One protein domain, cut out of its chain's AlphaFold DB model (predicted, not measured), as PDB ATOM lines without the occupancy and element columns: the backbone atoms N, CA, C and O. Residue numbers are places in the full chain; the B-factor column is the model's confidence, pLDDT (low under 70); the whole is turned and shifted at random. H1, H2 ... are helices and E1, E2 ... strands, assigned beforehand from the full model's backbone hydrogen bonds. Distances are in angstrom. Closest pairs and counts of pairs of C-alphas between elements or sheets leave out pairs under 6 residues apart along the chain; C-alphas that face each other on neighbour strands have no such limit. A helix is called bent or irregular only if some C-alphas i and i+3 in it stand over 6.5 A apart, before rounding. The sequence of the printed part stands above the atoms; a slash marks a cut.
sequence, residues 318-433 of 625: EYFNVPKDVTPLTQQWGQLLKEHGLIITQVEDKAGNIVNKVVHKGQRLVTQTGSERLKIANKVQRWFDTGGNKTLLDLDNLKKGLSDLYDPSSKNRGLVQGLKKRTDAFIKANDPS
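Overview. This is residues 318 to 433 of the 625 residues of an uncharacterized protein of viral metagenome (UniProt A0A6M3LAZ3). Helices H1, H2 and H4 lie side by side as a bundle, H3 packs along H4, and the strand hairpin E1 and E2 packs on H2 and the end of H1. The printed part has 116 residues, in the order H1 E1 E2 H2 H3 H4, mostly helix, with an antiparallel sheet E1 - E2. It is compact, radius of gyration of the C-alphas 14.7 A, spanning 46 by 36 by 21 A.

Arrangement. Start at the hairpin of E1, residues 342 to 348, and E2, residues 354 to 360: N 345 and O 357 are within hydrogen-bond range, 2.8 A. The closest C-alphas of E2 and H2, residues 368 to 385, are Val 358 and Asn 378, 5.6 A. H1, residues 327 to 339, touches H4, residues 410 to 429, closest at C-alphas Trp 333 and Leu 419, 6.7 A. H3, residues 392 to 404, forms a helical hairpin with H4, closest at C-alphas Lys 399 and Lys 420, 5.7 A. Every O i to N i+4 pair is within hydrogen-bond range in H1, H3 and H4; H2 has 12 of 14.

Along the chain. Find H1's start, C-alpha 327, at (-35.195, -35.422, 24.451). H4 runs 28.2 A to C-alpha 429 at (-23.538, -42.949, 23.294). H2, 24.4 A, is irregular: C-alphas 369 and 372 are 7.5 A apart.

Size, cuts and confidence. The printed part has no cut and no long link; pLDDT is under 70 at residues 318 to 320 and 362 to 370.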
ATOM      1  N   GLU A 318     -17.537 -36.273  37.301       62.81
ATOM      2  CA  GLU A 318     -18.659 -35.327  37.278       62.81
ATOM      3  C   GLU A 318     -19.634 -35.572  36.097       62.81
ATOM      4  O   GLU A 318     -20.845 -35.498  36.282       62.81
ATOM      5  N   TYR A 319     -19.143 -36.025  34.929       62.72
ATOM      6  CA  TYR A 319     -19.910 -36.476  33.754       62.72
ATOM      7  C   TYR A 319     -21.096 -37.425  34.003       62.72
ATOM      8  O   TYR A 319     -22.051 -37.362  33.223       62.72
ATOM      9  N   PHE A 320     -21.061 -38.298  35.018       69.62
ATOM     10  CA  PHE A 320     -22.186 -39.197  35.314       69.62
ATOM     11  C   PHE A 320     -23.358 -38.465  35.949       69.62
ATOM     12  O   PHE A 320     -24.508 -38.777  35.641       69.62
ATOM     13  N   ASN A 321     -23.037 -37.475  36.784       71.94
ATOM     14  CA  ASN A 321     -23.979 -36.575  37.432       71.94
ATOM     15  C   ASN A 321     -24.269 -35.328  36.590       71.94
ATOM     16  O   ASN A 321     -25.199 -34.598  36.916       71.94
ATOM     17  N   VAL A 322     -23.529 -35.093  35.497       80.62
ATOM     18  CA  VAL A 322     -23.860 -34.057  34.516       80.62
ATOM     19  C   VAL A 322     -25.164 -34.452  33.829       80.62
ATOM     20  O   VAL A 322     -25.199 -35.446  33.091       80.62
ATOM     21  N   PRO A 323     -26.237 -33.670  34.019       84.56
ATOM     22  CA  PRO A 323     -27.508 -33.956  33.388       84.56
ATOM     23  C   PRO A 323     -27.371 -33.949  31.855       84.56
ATOM     24  O   PRO A 323     -26.850 -32.998  31.271       84.56
ATOM     25  N   LYS A 324     -27.873 -34.995  31.190       88.31
ATOM     26  CA  LYS A 324     -27.920 -35.135  29.728       88.31
ATOM     27  C   LYS A 324     -29.312 -34.826  29.195       88.31
ATOM     28  O   LYS A 324     -30.310 -35.185  29.821       88.31
ATOM     29  N   ASP A 325     -29.372 -34.202  28.023       91.19
ATOM     30  CA  ASP A 325     -30.636 -33.989  27.322       91.19
ATOM     31  C   ASP A 325     -31.223 -35.336  26.877       91.19
ATOM     32  O   ASP A 325     -30.712 -36.000  25.975       91.19
ATOM     33  N   VAL A 326     -32.310 -35.747  27.531       92.94
ATOM     34  CA  VAL A 326     -33.019 -36.996  27.232       92.94
ATOM     35  C   VAL A 326     -34.097 -36.833  26.166       92.94
ATOM     36  O   VAL A 326     -34.794 -37.803  25.872       92.94
ATOM     37  N   THR A 327     -34.232 -35.662  25.538       92.81
ATOM     38  CA  THR A 327     -35.195 -35.422  24.451       92.81
ATOM     39  C   THR A 327     -35.132 -36.490  23.349       92.81
ATOM     40  O   THR A 327     -36.195 -37.004  22.981       92.81
ATOM     41  N   PRO A 328     -33.946 -36.938  22.875       94.50
ATOM     42  CA  PRO A 328     -33.869 -38.029  21.902       94.50
ATOM     43  C   PRO A 328     -34.487 -39.333  22.425       94.50
ATOM     44  O   PRO A 328     -35.181 -40.038  21.694       94.50
ATOM     45  N   LEU A 329     -34.285 -39.652  23.707       93.94
ATOM     46  CA  LEU A 329     -34.853 -40.846  24.332       93.94
ATOM     47  C   LEU A 329     -36.377 -40.721  24.506       93.94
ATOM     48  O   LEU A 329     -37.094 -41.688  24.246       93.94
ATOM     49  N   THR A 330     -36.882 -39.537  24.862       92.75
ATOM     50  CA  THR A 330     -38.322 -39.237  24.946       92.75
ATOM     51  C   THR A 330     -39.011 -39.408  23.588       92.75
ATOM     52  O   THR A 330     -40.084 -40.008  23.500       92.75
ATOM     53  N   GLN A 331     -38.380 -38.950  22.502       93.88
ATOM     54  CA  GLN A 331     -38.891 -39.147  21.140       93.88
ATOM     55  C   GLN A 331     -38.939 -40.633  20.765       93.88
ATOM     56  O   GLN A 331     -39.957 -41.121  20.267       93.88
ATOM     57  N   GLN A 332     -37.869 -41.376  21.062       94.62
ATOM     58  CA  GLN A 332     -37.819 -42.818  20.825       94.62
ATOM     59  C   GLN A 332     -38.854 -43.590  21.658       94.62
ATOM     60  O   GLN A 332     -39.414 -44.579  21.179       94.62
ATOM     61  N   TRP A 333     -39.145 -43.142  22.881       94.25
ATOM     62  CA  TRP A 333     -40.226 -43.683  23.703       94.25
ATOM     63  C   TRP A 333     -41.598 -43.451  23.058       94.25
ATOM     64  O   TRP A 333     -42.376 -44.395  22.913       94.25
ATOM     65  N   GLY A 334     -41.870 -42.236  22.574       94.00
ATOM     66  CA  GLY A 334     -43.098 -41.928  21.837       94.00
ATOM     67  C   GLY A 334     -43.273 -42.778  20.572       94.00
ATOM     68  O   GLY A 334     -44.382 -43.225  20.272       94.00
ATOM     69  N   GLN A 335     -42.185 -43.057  19.847       95.19
ATOM     70  CA  GLN A 335     -42.204 -43.970  18.699       95.19
ATOM     71  C   GLN A 335     -42.511 -45.413  19.124       95.19
ATOM     72  O   GLN A 335     -43.390 -46.049  18.544       95.19
ATOM     73  N   LEU A 336     -41.853 -45.904  20.177       94.69
ATOM     74  CA  LEU A 336     -42.069 -47.251  20.706       94.69
ATOM     75  C   LEU A 336     -43.517 -47.457  21.183       94.69
ATOM     76  O   LEU A 336     -44.100 -48.520  20.962       94.69
ATOM     77  N   LEU A 337     -44.123 -46.438  21.798       93.12
ATOM     78  CA  LEU A 337     -45.541 -46.450  22.152       93.12
ATOM     79  C   LEU A 337     -46.426 -46.633  20.912       93.12
ATOM     80  O   LEU A 337     -47.290 -47.514  20.911       93.12
ATOM     81  N   LYS A 338     -46.177 -45.870  19.840       92.81
ATOM     82  CA  LYS A 338     -46.937 -45.972  18.582       92.81
ATOM     83  C   LYS A 338     -46.830 -47.365  17.958       92.81
ATOM     84  O   LYS A 338     -47.856 -47.913  17.560       92.81
ATOM     85  N   GLU A 339     -45.633 -47.956  17.937       91.94
ATOM     86  CA  GLU A 339     -45.390 -49.336  17.471       91.94
ATOM     87  C   GLU A 339     -46.237 -50.366  18.240       91.94
ATOM     88  O   GLU A 339     -46.664 -51.375  17.685       91.94
ATOM     89  N   HIS A 340     -46.542 -50.086  19.510       89.12
ATOM     90  CA  HIS A 340     -47.352 -50.944  20.377       89.12
ATOM     91  C   HIS A 340     -48.837 -50.533  20.447       89.12
ATOM     92  O   HIS A 340     -49.575 -51.040  21.302       89.12
ATOM     93  N   GLY A 341     -49.293 -49.641  19.555       89.19
ATOM     94  CA  GLY A 341     -50.685 -49.182  19.479       89.19
ATOM     95  C   GLY A 341     -51.099 -48.248  20.622       89.19
ATOM     96  O   GLY A 341     -52.278 -48.202  20.990       89.19
ATOM     97  N   LEU A 342     -50.133 -47.539  21.206       89.81
ATOM     98  CA  LEU A 342     -50.311 -46.585  22.295       89.81
ATOM     99  C   LEU A 342     -50.003 -45.161  21.821       89.81
ATOM    100  O   LEU A 342     -49.176 -44.946  20.936       89.81
ATOM    101  N   ILE A 343     -50.665 -44.183  22.429       89.31
ATOM    102  CA  ILE A 343     -50.448 -42.756  22.179       89.31
ATOM    103  C   ILE A 343     -50.367 -42.002  23.505       89.31
ATOM    104  O   ILE A 343     -50.981 -42.410  24.491       89.31
ATOM    105  N   ILE A 344     -49.614 -40.905  23.520       88.56
ATOM    106  CA  ILE A 344     -49.593 -39.954  24.634       88.56
ATOM    107  C   ILE A 344     -50.698 -38.927  24.379       88.56
ATOM    108  O   ILE A 344     -50.813 -38.395  23.277       88.56
ATOM    109  N   THR A 345     -51.516 -38.675  25.392       88.06
ATOM    110  CA  THR A 345     -52.579 -37.663  25.405       88.06
ATOM    111  C   THR A 345     -52.398 -36.765  26.615       88.06
ATOM    112  O   THR A 345     -51.864 -37.212  27.625       88.06
ATOM    113  N   GLN A 346     -52.845 -35.519  26.528       86.62
ATOM    114  CA  GLN A 346     -52.890 -34.626  27.678       86.62
ATOM    115  C   GLN A 346     -54.232 -34.784  28.389       86.62
ATOM    116  O   GLN A 346     -55.281 -34.799  27.744       86.62
ATOM    117  N   VAL A 347     -54.192 -34.953  29.705       84.06
ATOM    118  CA  VAL A 347     -55.380 -35.032  30.559       84.06
ATOM    119  C   VAL A 347     -55.192 -34.135  31.769       84.06
ATOM    120  O   VAL A 347     -54.080 -33.989  32.264       84.06
ATOM    121  N   GLU A 348     -56.282 -33.564  32.255       86.00
ATOM    122  CA  GLU A 348     -56.293 -32.815  33.507       86.00
ATOM    123  C   GLU A 348     -56.307 -33.796  34.690       86.00
ATOM    124  O   GLU A 348     -57.079 -34.764  34.710       86.00
ATOM    125  N   ASP A 349     -55.393 -33.613  35.644       81.62
ATOM    126  CA  ASP A 349     -55.363 -34.380  36.885       81.62
ATOM    127  C   ASP A 349     -56.389 -33.849  37.905       81.62
ATOM    128  O   ASP A 349     -57.107 -32.881  37.670       81.62
ATOM    129  N   LYS A 350     -56.487 -34.497  39.073       82.69
ATOM    130  CA  LYS A 350     -57.443 -34.088  40.120       82.69
ATOM    131  C   LYS A 350     -57.151 -32.709  40.724       82.69
ATOM    132  O   LYS A 350     -58.006 -32.180  41.423       82.69
ATOM    133  N   ALA A 351     -55.947 -32.186  40.522       81.62
ATOM    134  CA  ALA A 351     -55.508 -30.885  41.002       81.62
ATOM    135  C   ALA A 351     -55.589 -29.805  39.905       81.62
ATOM    136  O   ALA A 351     -55.163 -28.680  40.146       81.62
ATOM    137  N   GLY A 352     -56.139 -30.126  38.726       85.75
ATOM    138  CA  GLY A 352     -56.259 -29.199  37.600       85.75
ATOM    139  C   GLY A 352     -55.001 -29.094  36.732       85.75
ATOM    140  O   GLY A 352     -54.945 -28.270  35.822       85.75
ATOM    141  N   ASN A 353     -53.966 -29.905  36.984       86.44
ATOM    142  CA  ASN A 353     -52.733 -29.853  36.201       86.44
ATOM    143  C   ASN A 353     -52.863 -30.693  34.930       86.44
ATOM    144  O   ASN A 353     -53.327 -31.834  34.963       86.44
ATOM    145  N   ILE A 354     -52.370 -30.167  33.810       84.94
ATOM    146  CA  ILE A 354     -52.281 -30.921  32.558       84.94
ATOM    147  C   ILE A 354     -51.101 -31.895  32.648       84.94
ATOM    148  O   ILE A 354     -49.946 -31.479  32.742       84.94
ATOM    149  N   VAL A 355     -51.382 -33.197  32.579       85.12
ATOM    150  CA  VAL A 355     -50.381 -34.271  32.622       85.12
ATOM    151  C   VAL A 355     -50.448 -35.157  31.381       85.12
ATOM    152  O   VAL A 355     -51.516 -35.390  30.807       85.12
ATOM    153  N   ASN A 356     -49.301 -35.701  30.975       88.00
ATOM    154  CA  ASN A 356     -49.251 -36.678  29.895       88.00
ATOM    155  C   ASN A 356     -49.740 -38.044  30.398       88.00
ATOM    156  O   ASN A 356     -49.296 -38.572  31.418       88.00
ATOM    157  N   LYS A 357     -50.653 -38.652  29.646       87.12
ATOM    158  CA  LYS A 357     -51.198 -39.980  29.912       87.12
ATOM    159  C   LYS A 357     -51.171 -40.825  28.652       87.12
ATOM    160  O   LYS A 357     -51.659 -40.426  27.596       87.12
ATOM    161  N   VAL A 358     -50.623 -42.023  28.785       86.06
ATOM    162  CA  VAL A 358     -50.600 -43.031  27.730       86.06
ATOM    163  C   VAL A 358     -51.952 -43.740  27.676       86.06
ATOM    164  O   VAL A 358     -52.447 -44.204  28.708       86.06
ATOM    165  N   VAL A 359     -52.527 -43.840  26.473       84.38
ATOM    166  CA  VAL A 359     -53.806 -44.507  26.168       84.38
ATOM    167  C   VAL A 359     -53.699 -45.358  24.894       84.38
ATOM    168  O   VAL A 359     -52.757 -45.212  24.115       84.38
ATOM    169  N   HIS A 360     -54.655 -46.263  24.664       83.19
ATOM    170  CA  HIS A 360     -54.735 -47.030  23.416       83.19
ATOM    171  C   HIS A 360     -55.261 -46.181  22.254       83.19
ATOM    172  O   HIS A 360     -56.209 -45.410  22.407       83.19
ATOM    173  N   LYS A 361     -54.675 -46.367  21.066       76.06
ATOM    174  CA  LYS A 361     -55.144 -45.712  19.840       76.06
ATOM    175  C   LYS A 361     -56.581 -46.164  19.532       76.06
ATOM    176  O   LYS A 361     -56.820 -47.351  19.336       76.06
ATOM    177  N   GLY A 362     -57.522 -45.220  19.488       67.12
ATOM    178  CA  GLY A 362     -58.922 -45.480  19.124       67.12
ATOM    179  C   GLY A 362     -59.858 -45.895  20.268       67.12
ATOM    180  O   GLY A 362     -61.020 -46.174  20.000       67.12
ATOM    181  N   GLN A 363     -59.409 -45.908  21.530       59.50
ATOM    182  CA  GLN A 363     -60.284 -46.187  22.678       59.50
ATOM    183  C   GLN A 363     -60.349 -45.020  23.669       59.50
ATOM    184  O   GLN A 363     -59.326 -44.478  24.090       59.50
ATOM    185  N   ARG A 364     -61.568 -44.685  24.118       54.53
ATOM    186  CA  ARG A 364     -61.804 -43.860  25.311       54.53
ATOM    187  C   ARG A 364     -61.509 -44.696  26.561       54.53
ATOM    188  O   ARG A 364     -62.321 -45.532  26.926       54.53
ATOM    189  N   LEU A 365     -60.345 -44.464  27.176       56.31
ATOM    190  CA  LEU A 365     -59.915 -44.754  28.563       56.31
ATOM    191  C   LEU A 365     -60.224 -46.111  29.246       56.31
ATOM    192  O   LEU A 365     -59.763 -46.307  30.369       56.31
ATOM    193  N   VAL A 366     -60.922 -47.065  28.634       51.41
ATOM    194  CA  VAL A 366     -61.436 -48.242  29.344       51.41
ATOM    195  C   VAL A 366     -61.316 -49.484  28.464       51.41
ATOM    196  O   VAL A 366     -62.082 -49.658  27.529       51.41
ATOM    197  N   THR A 367     -60.351 -50.360  28.760       47.31
ATOM    198  CA  THR A 367     -60.530 -51.829  28.743       47.31
ATOM    199  C   THR A 367     -59.365 -52.511  29.470       47.31
ATOM    200  O   THR A 367     -58.191 -52.169  29.314       47.31
ATOM    201  N   GLN A 368     -59.713 -53.469  30.332       51.84
ATOM    202  CA  GLN A 368     -58.861 -54.047  31.379       51.84
ATOM    203  C   GLN A 368     -57.681 -54.892  30.869       51.84
ATOM    204  O   GLN A 368     -56.676 -55.004  31.570       51.84
ATOM    205  N   THR A 369     -57.722 -55.399  29.636       46.94
ATOM    206  CA  THR A 369     -56.617 -56.154  29.012       46.94
ATOM    207  C   THR A 369     -55.409 -55.268  28.665       46.94
ATOM    208  O   THR A 369     -54.302 -55.771  28.474       46.94
ATOM    209  N   GLY A 370     -55.605 -53.943  28.626       55.78
ATOM    210  CA  GLY A 370     -54.556 -52.929  28.503       55.78
ATOM    211  C   GLY A 370     -54.053 -52.379  29.841       55.78
ATOM    212  O   GLY A 370     -53.104 -51.604  29.838       55.78
ATOM    213  N   SER A 371     -54.637 -52.756  30.986       71.19
ATOM    214  CA  SER A 371     -54.358 -52.094  32.271       71.19
ATOM    215  C   SER A 371     -52.891 -52.189  32.696       71.19
ATOM    216  O   SER A 371     -52.299 -51.157  32.986       71.19
ATOM    217  N   GLU A 372     -52.271 -53.371  32.661       80.25
ATOM    218  CA  GLU A 372     -50.858 -53.521  33.043       80.25
ATOM    219  C   GLU A 372     -49.910 -52.832  32.060       80.25
ATOM    220  O   GLU A 372     -49.012 -52.099  32.471       80.25
ATOM    221  N   ARG A 373     -50.163 -52.945  30.749       84.25
ATOM    222  CA  ARG A 373     -49.351 -52.231  29.752       84.25
ATOM    223  C   ARG A 373     -49.454 -50.721  29.924       84.25
ATOM    224  O   ARG A 373     -48.443 -50.030  29.863       84.25
ATOM    225  N   LEU A 374     -50.664 -50.209  30.142       86.25
ATOM    226  CA  LEU A 374     -50.907 -48.795  30.393       86.25
ATOM    227  C   LEU A 374     -50.319 -48.366  31.738       86.25
ATOM    228  O   LEU A 374     -49.804 -47.260  31.817       86.25
ATOM    229  N   LYS A 375     -50.338 -49.203  32.782       87.62
ATOM    230  CA  LYS A 375     -49.669 -48.918  34.063       87.62
ATOM    231  C   LYS A 375     -48.161 -48.786  33.872       87.62
ATOM    232  O   LYS A 375     -47.599 -47.785  34.304       87.62
ATOM    233  N   ILE A 376     -47.530 -49.738  33.178       89.06
ATOM    234  CA  ILE A 376     -46.103 -49.695  32.823       89.06
ATOM    235  C   ILE A 376     -45.808 -48.427  32.019       89.06
ATOM    236  O   ILE A 376     -44.957 -47.631  32.409       89.06
ATOM    237  N   ALA A 377     -46.553 -48.200  30.936       91.00
ATOM    238  CA  ALA A 377     -46.331 -47.070  30.046       91.00
ATOM    239  C   ALA A 377     -46.545 -45.723  30.746       91.00
ATOM    240  O   ALA A 377     -45.743 -44.818  30.568       91.00
ATOM    241  N   ASN A 378     -47.570 -45.593  31.591       90.31
ATOM    242  CA  ASN A 378     -47.799 -44.379  32.371       90.31
ATOM    243  C   ASN A 378     -46.743 -44.186  33.467       90.31
ATOM    244  O   ASN A 378     -46.355 -43.053  33.723       90.31
ATOM    245  N   LYS A 379     -46.249 -45.256  34.104       91.25
ATOM    246  CA  LYS A 379     -45.153 -45.162  35.084       91.25
ATOM    247  C   LYS A 379     -43.877 -44.632  34.427       91.25
ATOM    248  O   LYS A 379     -43.234 -43.745  34.978       91.25
ATOM    249  N   VAL A 380     -43.551 -45.142  33.242       92.06
ATOM    250  CA  VAL A 380     -42.425 -44.667  32.430       92.06
ATOM    251  C   VAL A 380     -42.659 -43.241  31.932       92.06
ATOM    252  O   VAL A 380     -41.763 -42.412  32.030       92.06
ATOM    253  N   GLN A 381     -43.858 -42.933  31.434       93.56
ATOM    254  CA  GLN A 381     -44.188 -41.599  30.937       93.56
ATOM    255  C   GLN A 381     -44.023 -40.550  32.033       93.56
ATOM    256  O   GLN A 381     -43.334 -39.564  31.811       93.56
ATOM    257  N   ARG A 382     -44.519 -40.824  33.247       90.44
ATOM    258  CA  ARG A 382     -44.304 -39.947  34.404       90.44
ATOM    259  C   ARG A 382     -42.828 -39.706  34.684       90.44
ATOM    260  O   ARG A 382     -42.465 -38.592  35.030       90.44
ATOM    261  N   TRP A 383     -41.974 -40.722  34.536       92.19
ATOM    262  CA  TRP A 383     -40.531 -40.546  34.704       92.19
ATOM    263  C   TRP A 383     -39.967 -39.540  33.687       92.19
ATOM    264  O   TRP A 383     -39.206 -38.662  34.082       92.19
ATOM    265  N   PHE A 384     -40.394 -39.592  32.421       91.50
ATOM    266  CA  PHE A 384     -40.031 -38.576  31.422       91.50
ATOM    267  C   PHE A 384     -40.652 -37.202  31.723       91.50
ATOM    268  O   PHE A 384     -39.986 -36.184  31.553       91.50
ATOM    269  N   ASP A 385     -41.890 -37.166  32.225       88.69
ATOM    270  CA  ASP A 385     -42.611 -35.925  32.534       88.69
ATOM    271  C   ASP A 385     -42.041 -35.174  33.741       88.69
ATOM    272  O   ASP A 385     -42.238 -33.968  33.841       88.69
ATOM    273  N   THR A 386     -41.295 -35.843  34.637       84.31
ATOM    274  CA  THR A 386     -40.577 -35.148  35.729       84.31
ATOM    275  C   THR A 386     -39.578 -34.101  35.224       84.31
ATOM    276  O   THR A 386     -39.070 -33.319  36.021       84.31
ATOM    277  N   GLY A 387     -39.321 -34.060  33.912       70.94
ATOM    278  CA  GLY A 387     -38.649 -32.958  33.247       70.94
ATOM    279  C   GLY A 387     -37.155 -32.890  33.534       70.94
ATOM    280  O   GLY A 387     -36.603 -33.632  34.354       70.94
ATOM    281  N   GLY A 388     -36.503 -31.989  32.806       80.94
ATOM    282  CA  GLY A 388     -35.081 -31.717  32.935       80.94
ATOM    283  C   GLY A 388     -34.177 -32.788  32.333       80.94
ATOM    284  O   GLY A 388     -34.571 -33.915  32.018       80.94
ATOM    285  N   ASN A 389     -32.924 -32.392  32.185       85.81
ATOM    286  CA  ASN A 389     -31.850 -33.291  31.821       85.81
ATOM    287  C   ASN A 389     -31.707 -34.390  32.891       85.81
ATOM    288  O   ASN A 389     -31.886 -34.131  34.082       85.81
ATOM    289  N   LYS A 390     -31.383 -35.616  32.473       89.62
ATOM    290  CA  LYS A 390     -31.226 -36.767  33.376       89.62
ATOM    291  C   LYS A 390     -29.774 -37.178  33.456       89.62
ATOM    292  O   LYS A 390     -29.067 -37.176  32.451       89.62
ATOM    293  N   THR A 391     -29.333 -37.544  34.646       88.50
ATOM    294  CA  THR A 391     -27.992 -38.092  34.838       88.50
ATOM    295  C   THR A 391     -27.910 -39.494  34.227       88.50
ATOM    296  O   THR A 391     -28.927 -40.162  34.003       88.50
ATOM    297  N   LEU A 392     -26.698 -39.981  33.955       85.44
ATOM    298  CA  LEU A 392     -26.528 -41.373  33.523       85.44
ATOM    299  C   LEU A 392     -26.948 -42.353  34.633       85.44
ATOM    300  O   LEU A 392     -27.440 -43.445  34.340       85.44
ATOM    301  N   LEU A 393     -26.852 -41.929  35.899       83.00
ATOM    302  CA  LEU A 393     -27.368 -42.659  37.054       83.00
ATOM    303  C   LEU A 393     -28.902 -42.765  37.039       83.00
ATOM    304  O   LEU A 393     -29.444 -43.847  37.263       83.00
ATOM    305  N   ASP A 394     -29.617 -41.683  36.718       88.88
ATOM    306  CA  ASP A 394     -31.081 -41.707  36.584       88.88
ATOM    307  C   ASP A 394     -31.528 -42.678  35.487       88.88
ATOM    308  O   ASP A 394     -32.507 -43.412  35.648       88.88
ATOM    309  N   LEU A 395     -30.792 -42.711  34.373       90.81
ATOM    310  CA  LEU A 395     -31.045 -43.619  33.255       90.81
ATOM    311  C   LEU A 395     -30.759 -45.081  33.622       90.81
ATOM    312  O   LEU A 395     -31.493 -45.982  33.205       90.81
ATOM    313  N   ASP A 396     -29.735 -45.338  34.435       86.44
ATOM    314  CA  ASP A 396     -29.464 -46.671  34.974       86.44
ATOM    315  C   ASP A 396     -30.553 -47.121  35.960       86.44
ATOM    316  O   ASP A 396     -31.050 -48.249  35.878       86.44
ATOM    317  N   ASN A 397     -31.007 -46.218  36.832       87.00
ATOM    318  CA  ASN A 397     -32.128 -46.464  37.737       87.00
ATOM    319  C   ASN A 397     -33.424 -46.746  36.966       87.00
ATOM    320  O   ASN A 397     -34.164 -47.664  37.329       87.00
ATOM    321  N   LEU A 398     -33.667 -46.042  35.854       91.69
ATOM    322  CA  LEU A 398     -34.755 -46.367  34.933       91.69
ATOM    323  C   LEU A 398     -34.600 -47.794  34.384       91.69
ATOM    324  O   LEU A 398     -35.551 -48.569  34.444       91.69
ATOM    325  N   LYS A 399     -33.414 -48.192  33.900       89.94
ATOM    326  CA  LYS A 399     -33.168 -49.561  33.388       89.94
ATOM    327  C   LYS A 399     -33.388 -50.644  34.446       89.94
ATOM    328  O   LYS A 399     -33.932 -51.709  34.124       89.94
ATOM    329  N   LYS A 400     -32.964 -50.397  35.687       84.75
ATOM    330  CA  LYS A 400     -33.198 -51.291  36.830       84.75
ATOM    331  C   LYS A 400     -34.694 -51.405  37.113       84.75
ATOM    332  O   LYS A 400     -35.232 -52.504  37.027       84.75
ATOM    333  N   GLY A 401     -35.383 -50.276  37.272       86.12
ATOM    334  CA  GLY A 401     -36.827 -50.243  37.504       86.12
ATOM    335  C   GLY A 401     -37.650 -50.870  36.373       86.12
ATOM    336  O   GLY A 401     -38.684 -51.472  36.638       86.12
ATOM    337  N   LEU A 402     -37.190 -50.797  35.119       87.38
ATOM    338  CA  LEU A 402     -37.802 -51.508  33.988       87.38
ATOM    339  C   LEU A 402     -37.650 -53.028  34.096       87.38
ATOM    340  O   LEU A 402     -38.526 -53.757  33.641       87.38
ATOM    341  N   SER A 403     -36.557 -53.514  34.684       81.31
ATOM    342  CA  SER A 403     -36.335 -54.953  34.872       81.31
ATOM    343  C   SER A 403     -37.277 -55.539  35.932       81.31
ATOM    344  O   SER A 403     -37.684 -56.689  35.795       81.31
ATOM    345  N   ASP A 404     -37.696 -54.726  36.907       82.12
ATOM    346  CA  ASP A 404     -38.680 -55.104  37.931       82.12
ATOM    347  C   ASP A 404     -40.116 -55.174  37.387       82.12
ATOM    348  O   ASP A 404     -40.984 -55.809  37.983       82.12
ATOM    349  N   LEU A 405     -40.391 -54.551  36.235       82.44
ATOM    350  CA  LEU A 405     -41.704 -54.567  35.576       82.44
ATOM    351  C   LEU A 405     -41.919 -55.829  34.722       82.44
ATOM    352  O   LEU A 405     -42.524 -55.764  33.649       82.44
ATOM    353  N   TYR A 406     -41.397 -56.977  35.166       71.69
ATOM    354  CA  TYR A 406     -41.561 -58.241  34.452       71.69
ATOM    355  C   TYR A 406     -43.044 -58.612  34.318       71.69
ATOM    356  O   TYR A 406     -43.777 -58.664  35.302       71.69
ATOM    357  N   ASP A 407     -43.464 -58.927  33.091       78.12
ATOM    358  CA  ASP A 407     -44.833 -59.323  32.769       78.12
ATOM    359  C   ASP A 407     -44.828 -60.568  31.849       78.12
ATOM    360  O   ASP A 407     -44.044 -60.637  30.889       78.12
ATOM    361  N   PRO A 408     -45.674 -61.584  32.109       72.94
ATOM    362  CA  PRO A 408     -45.764 -62.787  31.280       72.94
ATOM    363  C   PRO A 408     -46.322 -62.533  29.863       72.94
ATOM    364  O   PRO A 408     -46.164 -63.384  28.983       72.94
ATOM    365  N   SER A 409     -46.905 -61.370  29.585       84.06
ATOM    366  CA  SER A 409     -47.373 -60.963  28.261       84.06
ATOM    367  C   SER A 409     -46.214 -60.610  27.327       84.06
ATOM    368  O   SER A 409     -45.430 -59.692  27.582       84.06
ATOM    369  N   SER A 410     -46.137 -61.291  26.177       83.50
ATOM    370  CA  SER A 410     -45.118 -61.041  25.145       83.50
ATOM    371  C   SER A 410     -45.093 -59.586  24.673       83.50
ATOM    372  O   SER A 410     -44.020 -59.019  24.477       83.50
ATOM    373  N   LYS A 411     -46.264 -58.954  24.560       83.81
ATOM    374  CA  LYS A 411     -46.398 -57.550  24.154       83.81
ATOM    375  C   LYS A 411     -45.868 -56.582  25.219       83.81
ATOM    376  O   LYS A 411     -45.278 -55.564  24.870       83.81
ATOM    377  N   ASN A 412     -46.050 -56.891  26.504       86.31
ATOM    378  CA  ASN A 412     -45.545 -56.056  27.601       86.31
ATOM    379  C   ASN A 412     -44.024 -56.213  27.727       86.31
ATOM    380  O   ASN A 412     -43.315 -55.214  27.843       86.31
ATOM    381  N   ARG A 413     -43.509 -57.442  27.564       87.12
ATOM    382  CA  ARG A 413     -42.065 -57.686  27.434       87.12
ATOM    383  C   ARG A 413     -41.455 -56.928  26.262       87.12
ATOM    384  O   ARG A 413     -40.399 -56.336  26.440       87.12
ATOM    385  N   GLY A 414     -42.107 -56.926  25.098       89.69
ATOM    386  CA  GLY A 414     -41.647 -56.191  23.916       89.69
ATOM    387  C   GLY A 414     -41.478 -54.697  24.190       89.69
ATOM    388  O   GLY A 414     -40.416 -54.141  23.921       89.69
ATOM    389  N   LEU A 415     -42.475 -54.081  24.834       90.81
ATOM    390  CA  LEU A 415     -42.431 -52.673  25.232       90.81
ATOM    391  C   LEU A 415     -41.288 -52.390  26.226       90.81
ATOM    392  O   LEU A 415     -40.472 -51.498  25.999       90.81
ATOM    393  N   VAL A 416     -41.195 -53.171  27.308       91.50
ATOM    394  CA  VAL A 416     -40.173 -52.991  28.356       91.50
ATOM    395  C   VAL A 416     -38.761 -53.227  27.811       91.50
ATOM    396  O   VAL A 416     -37.862 -52.416  28.037       91.50
ATOM    397  N   GLN A 417     -38.552 -54.308  27.055       91.56
ATOM    398  CA  GLN A 417     -37.255 -54.623  26.452       91.56
ATOM    399  C   GLN A 417     -36.864 -53.605  25.378       91.56
ATOM    400  O   GLN A 417     -35.691 -53.244  25.291       91.56
ATOM    401  N   GLY A 418     -37.826 -53.130  24.583       93.56
ATOM    402  CA  GLY A 418     -37.606 -52.091  23.581       93.56
ATOM    403  C   GLY A 418     -37.081 -50.805  24.212       93.56
ATOM    404  O   GLY A 418     -36.066 -50.271  23.764       93.56
ATOM    405  N   LEU A 419     -37.702 -50.356  25.306       94.56
ATOM    406  CA  LEU A 419     -37.230 -49.181  26.033       94.56
ATOM    407  C   LEU A 419     -35.871 -49.431  26.688       94.56
ATOM    408  O   LEU A 419     -34.964 -48.628  26.511       94.56
ATOM    409  N   LYS A 420     -35.687 -50.573  27.364       93.06
ATOM    410  CA  LYS A 420     -34.409 -50.926  28.001       93.06
ATOM    411  C   LYS A 420     -33.241 -50.884  27.009       93.06
ATOM    412  O   LYS A 420     -32.182 -50.366  27.355       93.06
ATOM    413  N   LYS A 421     -33.433 -51.380  25.778       93.38
ATOM    414  CA  LYS A 421     -32.428 -51.319  24.698       93.38
ATOM    415  C   LYS A 421     -32.121 -49.883  24.267       93.38
ATOM    416  O   LYS A 421     -30.958 -49.545  24.083       93.38
ATOM    417  N   ARG A 422     -33.146 -49.041  24.125       95.12
ATOM    418  CA  ARG A 422     -32.998 -47.625  23.748       95.12
ATOM    419  C   ARG A 422     -32.280 -46.823  24.833       95.12
ATOM    420  O   ARG A 422     -31.354 -46.082  24.523       95.12
ATOM    421  N   THR A 423     -32.630 -47.035  26.100       92.94
ATOM    422  CA  THR A 423     -31.927 -46.431  27.240       92.94
ATOM    423  C   THR A 423     -30.477 -46.908  27.315       92.94
ATOM    424  O   THR A 423     -29.585 -46.101  27.533       92.94
ATOM    425  N   ASP A 424     -30.210 -48.199  27.086       90.44
ATOM    426  CA  ASP A 424     -28.845 -48.742  27.039       90.44
ATOM    427  C   ASP A 424     -27.997 -48.109  25.927       90.44
ATOM    428  O   ASP A 424     -26.872 -47.683  26.178       90.44
ATOM    429  N   ALA A 425     -28.556 -47.986  24.719       91.81
ATOM    430  CA  ALA A 425     -27.899 -47.319  23.599       91.81
ATOM    431  C   ALA A 425     -27.631 -45.833  23.889       91.81
ATOM    432  O   ALA A 425     -26.557 -45.330  23.568       91.81
ATOM    433  N   PHE A 426     -28.578 -45.147  24.535       92.38
ATOM    434  CA  PHE A 426     -28.411 -43.752  24.930       92.38
ATOM    435  C   PHE A 426     -27.287 -43.582  25.958       92.38
ATOM    436  O   PHE A 426     -26.446 -42.705  25.783       92.38
ATOM    437  N   ILE A 427     -27.227 -44.431  26.992       89.44
ATOM    438  CA  ILE A 427     -26.141 -44.378  27.982       89.44
ATOM    439  C   ILE A 427     -24.791 -44.628  27.299       89.44
ATOM    440  O   ILE A 427     -23.864 -43.856  27.501       89.44
ATOM    441  N   LYS A 428     -24.703 -45.639  26.427       87.38
ATOM    442  CA  LYS A 428     -23.489 -45.956  25.657       87.38
ATOM    443  C   LYS A 428     -22.987 -44.792  24.812       87.38
ATOM    444  O   LYS A 428     -21.796 -44.520  24.808       87.38
ATOM    445  N   ALA A 429     -23.889 -44.107  24.113       89.19
ATOM    446  CA  ALA A 429     -23.538 -42.949  23.294       89.19
ATOM    447  C   ALA A 429     -23.051 -41.751  24.130       89.19
ATOM    448  O   ALA A 429     -22.361 -40.882  23.604       89.19
ATOM    449  N   ASN A 430     -23.405 -41.705  25.417       86.69
ATOM    450  CA  ASN A 430     -23.072 -40.621  26.340       86.69
ATOM    451  C   ASN A 430     -22.007 -41.009  27.386       86.69
ATOM    452  O   ASN A 430     -21.725 -40.204  28.274       86.69
ATOM    453  N   ASP A 431     -21.405 -42.197  27.273       84.94
ATOM    454  CA  ASP A 431     -20.273 -42.664  28.081       84.94
ATOM    455  C   ASP A 431     -19.005 -42.782  27.208       84.94
ATOM    456  O   ASP A 431     -18.630 -43.883  26.799       84.94
ATOM    457  N   PRO A 432     -18.322 -41.661  26.898       77.88
ATOM    458  CA  PRO A 432     -17.108 -41.686  26.082       77.88
ATOM    459  C   PRO A 432     -15.945 -42.418  26.767       77.88
ATOM    460  O   PRO A 432     -15.024 -42.863  26.091       77.88
ATOM    461  N   SER A 433     -15.987 -42.550  28.097       80.06
ATOM    462  CA  SER A 433     -14.956 -43.241  28.876       80.06
ATOM    463  C   SER A 433     -15.040 -44.764  28.764       80.06
ATOM    464  O   SER A 433     -14.058 -45.457  29.013       80.06
TER     465      SER A 433